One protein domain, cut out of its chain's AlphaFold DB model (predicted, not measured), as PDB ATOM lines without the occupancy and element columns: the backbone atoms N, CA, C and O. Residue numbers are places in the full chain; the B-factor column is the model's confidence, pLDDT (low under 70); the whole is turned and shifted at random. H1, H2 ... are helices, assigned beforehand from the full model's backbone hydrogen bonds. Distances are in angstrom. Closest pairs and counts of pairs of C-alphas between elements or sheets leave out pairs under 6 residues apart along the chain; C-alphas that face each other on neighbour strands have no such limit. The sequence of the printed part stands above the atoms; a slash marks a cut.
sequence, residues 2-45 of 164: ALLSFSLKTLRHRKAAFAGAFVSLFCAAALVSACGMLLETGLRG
ATOM      1  N   ALA A   2      60.179   4.013  23.991       73.69
ATOM      2  CA  ALA A   2      60.251   4.998  22.897       73.69
ATOM      3  C   ALA A   2      60.635   6.427  23.351       73.69
ATOM      4  O   ALA A   2      61.481   7.061  22.725       73.69
ATOM      5  N   LEU A   3      60.108   6.895  24.489       75.88
ATOM      6  CA  LEU A   3      60.406   8.228  25.034       75.88
ATOM      7  C   LEU A   3      61.883   8.408  25.434       75.88
ATOM      8  O   LEU A   3      62.500   9.384  25.018       75.88
ATOM      9  N   LEU A   4      62.491   7.439  26.140       76.19
ATOM     10  CA  LEU A   4      63.930   7.489  26.462       76.19
ATOM     11  C   LEU A   4      64.791   7.519  25.192       76.19
ATOM     12  O   LEU A   4      65.772   8.256  25.125       76.19
ATOM     13  N   SER A   5      64.415   6.749  24.167       78.31
ATOM     14  CA  SER A   5      65.170   6.696  22.909       78.31
ATOM     15  C   SER A   5      65.142   8.023  22.136       78.31
ATOM     16  O   SER A   5      66.132   8.386  21.498       78.31
ATOM     17  N   PHE A   6      64.038   8.774  22.231       78.06
ATOM     18  CA  PHE A   6      63.897  10.089  21.613       78.06
ATOM     19  C   PHE A   6      64.754  11.132  22.342       78.06
ATOM     20  O   PHE A   6      65.545  11.826  21.708       78.06
ATOM     21  N   SER A   7      64.700  11.161  23.676       76.75
ATOM     22  CA  SER A   7      65.545  12.040  24.492       76.75
ATOM     23  C   SER A   7      67.042  11.790  24.262       76.75
ATOM     24  O   SER A   7      67.798  12.741  24.063       76.75
ATOM     25  N   LEU A   8      67.481  10.527  24.196       75.81
ATOM     26  CA  LEU A   8      68.882  10.164  23.929       75.81
ATOM     27  C   LEU A   8      69.360  10.611  22.534       75.81
ATOM     28  O   LEU A   8      70.502  11.056  22.385       75.81
ATOM     29  N   LYS A   9      68.493  10.548  21.512       77.25
ATOM     30  CA  LYS A   9      68.804  11.062  20.164       77.25
ATOM     31  C   LYS A   9      69.008  12.576  20.169       77.25
ATOM     32  O   LYS A   9      69.955  13.047  19.542       77.25
ATOM     33  N   THR A  10      68.199  13.324  20.916       76.75
ATOM     34  CA  THR A  10      68.331  14.784  21.047       76.75
ATOM     35  C   THR A  10      69.621  15.181  21.775       76.75
ATOM     36  O   THR A  10      70.315  16.104  21.347       76.75
ATOM     37  N   LEU A  11      70.012  14.433  22.814       73.56
ATOM     38  CA  LEU A  11      71.275  14.644  23.535       73.56
ATOM     39  C   LEU A  11      72.508  14.426  22.644       73.56
ATOM     40  O   LEU A  11      73.498  15.152  22.759       73.56
ATOM     41  N   ARG A  12      72.440  13.486  21.688       72.88
ATOM     42  CA  ARG A  12      73.539  13.199  20.750       72.88
ATOM     43  C   ARG A  12      73.890  14.379  19.837       72.88
ATOM     44  O   ARG A  12      75.034  14.460  19.395       72.88
ATOM     45  N   HIS A  13      72.949  15.290  19.584       75.56
ATOM     46  CA  HIS A  13      73.179  16.506  18.795       75.56
ATOM     47  C   HIS A  13      73.673  17.700  19.633       75.56
ATOM     48  O   HIS A  13      74.123  18.689  19.064       75.56
ATOM     49  N   ARG A  14      73.637  17.619  20.973       80.38
ATOM     50  CA  ARG A  14      74.050  18.693  21.903       80.38
ATOM     51  C   ARG A  14      74.980  18.184  23.013       80.38
ATOM     52  O   ARG A  14      74.825  18.531  24.183       80.38
ATOM     53  N   LYS A  15      75.966  17.362  22.641       77.31
ATOM     54  CA  LYS A  15      76.857  16.654  23.582       77.31
ATOM     55  C   LYS A  15      77.591  17.587  24.550       77.31
ATOM     56  O   LYS A  15      77.681  17.269  25.729       77.31
ATOM     57  N   ALA A  16      78.067  18.740  24.074       80.56
ATOM     58  CA  ALA A  16      78.800  19.700  24.901       80.56
ATOM     59  C   ALA A  16      77.923  20.323  26.004       80.56
ATOM     60  O   ALA A  16      78.329  20.370  27.162       80.56
ATOM     61  N   ALA A  17      76.697  20.738  25.669       84.62
ATOM     62  CA  ALA A  17      75.764  21.316  26.638       84.62
ATOM     63  C   ALA A  17      75.320  20.285  27.690       84.62
ATOM     64  O   ALA A  17      75.243  20.599  28.874       84.62
ATOM     65  N   PHE A  18      75.084  19.039  27.267       87.56
ATOM     66  CA  PHE A  18      74.769  17.946  28.186       87.56
ATOM     67  C   PHE A  18      75.940  17.625  29.122       87.56
ATOM     68  O   PHE A  18      75.732  17.497  30.324       87.56
ATOM     69  N   ALA A  19      77.165  17.548  28.593       88.75
ATOM     70  CA  ALA A  19      78.358  17.300  29.399       88.75
ATOM     71  C   ALA A  19      78.566  18.397  30.455       88.75
ATOM     72  O   ALA A  19      78.813  18.080  31.614       88.75
ATOM     73  N   GLY A  20      78.392  19.672  30.090       90.12
ATOM     74  CA  GLY A  20      78.493  20.787  31.035       90.12
ATOM     75  C   GLY A  20      77.449  20.718  32.155       90.12
ATOM     76  O   GLY A  20      77.799  20.823  33.330       90.12
ATOM     77  N   ALA A  21      76.181  20.476  31.808       93.19
ATOM     78  CA  ALA A  21      75.108  20.335  32.793       93.19
ATOM     79  C   ALA A  21      75.326  19.125  33.716       93.19
ATOM     80  O   ALA A  21      75.136  19.227  34.927       93.19
ATOM     81  N   PHE A  22      75.773  17.998  33.159       93.81
ATOM     82  CA  PHE A  22      76.085  16.797  33.926       93.81
ATOM     83  C   PHE A  22      77.230  17.037  34.915       93.81
ATOM     84  O   PHE A  22      77.083  16.729  36.092       93.81
ATOM     85  N   VAL A  23      78.342  17.630  34.467       96.31
ATOM     86  CA  VAL A  23      79.493  17.936  35.334       96.31
ATOM     87  C   VAL A  23      79.114  18.939  36.423       96.31
ATOM     88  O   VAL A  23      79.499  18.759  37.576       96.31
ATOM     89  N   SER A  24      78.324  19.964  36.090       96.88
ATOM     90  CA  SER A  24      77.824  20.933  37.069       96.88
ATOM     91  C   SER A  24      76.968  20.258  38.144       96.88
ATOM     92  O   SER A  24      77.234  20.436  39.332       96.88
ATOM     93  N   LEU A  25      75.995  19.435  37.738       97.12
ATOM     94  CA  LEU A  25      75.122  18.728  38.671       97.12
ATOM     95  C   LEU A  25      75.893  17.699  39.505       97.12
ATOM     96  O   LEU A  25      75.642  17.573  40.700       97.12
ATOM     97  N   PHE A  26      76.854  17.002  38.898       97.94
ATOM     98  CA  PHE A  26      77.734  16.068  39.596       97.94
ATOM     99  C   PHE A  26      78.562  16.776  40.672       97.94
ATOM    100  O   PHE A  26      78.587  16.328  41.814       97.94
ATOM    101  N   CYS A  27      79.185  17.910  40.338       97.62
ATOM    102  CA  CYS A  27      79.962  18.705  41.289       97.62
ATOM    103  C   CYS A  27      79.083  19.234  42.435       97.62
ATOM    104  O   CYS A  27      79.448  19.112  43.603       97.62
ATOM    105  N   ALA A  28      77.889  19.744  42.115       98.19
ATOM    106  CA  ALA A  28      76.931  20.198  43.118       98.19
ATOM    107  C   ALA A  28      76.501  19.059  44.059       98.19
ATOM    108  O   ALA A  28      76.541  19.216  45.278       98.19
ATOM    109  N   ALA A  29      76.148  17.893  43.511       98.25
ATOM    110  CA  ALA A  29      75.764  16.724  44.300       98.25
ATOM    111  C   ALA A  29      76.919  16.205  45.171       98.25
ATOM    112  O   ALA A  29      76.698  15.841  46.328       98.25
ATOM    113  N   ALA A  30      78.150  16.206  44.648       98.19
ATOM    114  CA  ALA A  30      79.343  15.820  45.394       98.19
ATOM    115  C   ALA A  30      79.602  16.768  46.574       98.19
ATOM    116  O   ALA A  30      79.829  16.299  47.687       98.19
ATOM    117  N   LEU A  31      79.497  18.085  46.359       98.44
ATOM    118  CA  LEU A  31      79.658  19.088  47.415       98.44
ATOM    119  C   LEU A  31      78.609  18.912  48.520       98.44
ATOM    120  O   LEU A  31      78.957  18.857  49.698       98.44
ATOM    121  N   VAL A  32      77.335  18.765  48.143       98.19
ATOM    122  CA  VAL A  32      76.237  18.550  49.100       98.19
ATOM    123  C   VAL A  32      76.446  17.257  49.892       98.19
ATOM    124  O   VAL A  32      76.287  17.260  51.111       98.19
ATOM    125  N   SER A  33      76.857  16.172  49.232       97.44
ATOM    126  CA  SER A  33      77.126  14.886  49.892       97.44
ATOM    127  C   SER A  33      78.316  14.966  50.850       97.44
ATOM    128  O   SER A  33      78.247  14.429  51.952       97.44
ATOM    129  N   ALA A  34      79.386  15.672  50.471       97.69
ATOM    130  CA  ALA A  34      80.550  15.882  51.327       97.69
ATOM    131  C   ALA A  34      80.187  16.687  52.584       97.69
ATOM    132  O   ALA A  34      80.502  16.269  53.696       97.69
ATOM    133  N   CYS A  35      79.462  17.798  52.427       97.19
ATOM    134  CA  CYS A  35      78.967  18.580  53.560       97.19
ATOM    135  C   CYS A  35      78.015  17.768  54.450       97.19
ATOM    136  O   CYS A  35      78.108  17.852  55.672       97.19
ATOM    137  N   GLY A  36      77.136  16.959  53.852       96.94
ATOM    138  CA  GLY A  36      76.235  16.070  54.583       96.94
ATOM    139  C   GLY A  36      76.982  15.016  55.398       96.94
ATOM    140  O   GLY A  36      76.669  14.820  56.567       96.94
ATOM    141  N   MET A  37      78.011  14.390  54.822       96.50
ATOM    142  CA  MET A  37      78.850  13.418  55.527       96.50
ATOM    143  C   MET A  37      79.605  14.069  56.692       96.50
ATOM    144  O   MET A  37      79.607  13.522  57.790       96.50
ATOM    145  N   LEU A  38      80.174  15.264  56.495       95.44
ATOM    146  CA  LEU A  38      80.815  16.020  57.577       95.44
ATOM    147  C   LEU A  38      79.826  16.349  58.704       95.44
ATOM    148  O   LEU A  38      80.133  16.138  59.877       95.44
ATOM    149  N   LEU A  39      78.622  16.814  58.363       96.38
ATOM    150  CA  LEU A  39      77.584  17.119  59.346       96.38
ATOM    151  C   LEU A  39      77.136  15.869  60.116       96.38
ATOM    152  O   LEU A  39      77.012  15.918  61.337       96.38
ATOM    153  N   GLU A  40      76.943  14.749  59.423       95.56
ATOM    154  CA  GLU A  40      76.579  13.465  60.026       95.56
ATOM    155  C   GLU A  40      77.650  12.989  61.015       95.56
ATOM    156  O   GLU A  40      77.320  12.577  62.128       95.56
ATOM    157  N   THR A  41      78.935  13.119  60.658       93.56
ATOM    158  CA  THR A  41      80.031  12.804  61.590       93.56
ATOM    159  C   THR A  41      80.046  13.735  62.797       93.56
ATOM    160  O   THR A  41      80.369  13.289  63.890       93.56
ATOM    161  N   GLY A  42      79.645  15.000  62.643       90.94
ATOM    162  CA  GLY A  42      79.546  15.942  63.757       90.94
ATOM    163  C   GLY A  42      78.357  15.672  64.684       90.94
ATOM    164  O   GLY A  42      78.481  15.844  65.891       90.94
ATOM    165  N   LEU A  43      77.213  15.241  64.139       93.94
ATOM    166  CA  LEU A  43      76.013  14.954  64.934       93.94
ATOM    167  C   LEU A  43      76.061  13.592  65.622       93.94
ATOM    168  O   LEU A  43      75.584  13.461  66.747       93.94
ATOM    169  N   ARG A  44      76.556  12.565  64.925       91.31
ATOM    170  CA  ARG A  44      76.544  11.182  65.421       91.31
ATOM    171  C   ARG A  44      77.895  10.699  65.917       91.31
ATOM    172  O   ARG A  44      77.944   9.666  66.582       91.31
ATOM    173  N   GLY A  45      78.969  11.421  65.613       85.19
ATOM    174  CA  GLY A  45      80.292  11.124  66.134       85.19
ATOM    175  C   GLY A  45      80.311  11.304  67.642       85.19
ATOM    176  O   GLY A  45      80.349  12.420  68.151       85.19
TER     177      GLY A  45
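This is residues 2 to 45 of the 164 residues of an uncharacterized protein of Streptomyces sp. CNZ306 (UniProt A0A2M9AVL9). One long helix, H2, and a short helix, H1, meet near their ends as an L, with the corner at His 13 and Arg 14. H2 makes the long arm and H1 the short one, and most of each sticks out free. The printed part has 44 residues, with two named helices in the order H1, H2, no named strand, and the class all helix. It is extended, with a radius of gyration of the C-alphas of 16.7 A and spans of 47 by 23 by 6 A.

H2, residues 15 to 44, and H1, residues 2 to 12, are close but not clearly touching, with 1 pair of C-alphas within 8 A. Their closest C-alphas are those of Phe 18 and Leu 11, 6.7 A apart. Their lines are about perpendicular, at 75 degrees. In both helices every O i to N i+4 pair is within hydrogen-bond range.

H2 is 42.2 A long, from C-alpha 15 at (76.857, 16.654, 23.582) to C-alpha 44 at (76.544, 11.182, 65.421). H1 is 15.8 A long and begins with C-alpha 2 at (60.251, 4.998, 22.897).

The two C-alphas farthest apart, those of His 13 and Gly 45, are 48.2 A apart. The link from H1 to H2 is tight, and the printed part has no cut. No printed residue is under 70 in pLDDT; the mean is 76 in H1 and 94 in H2.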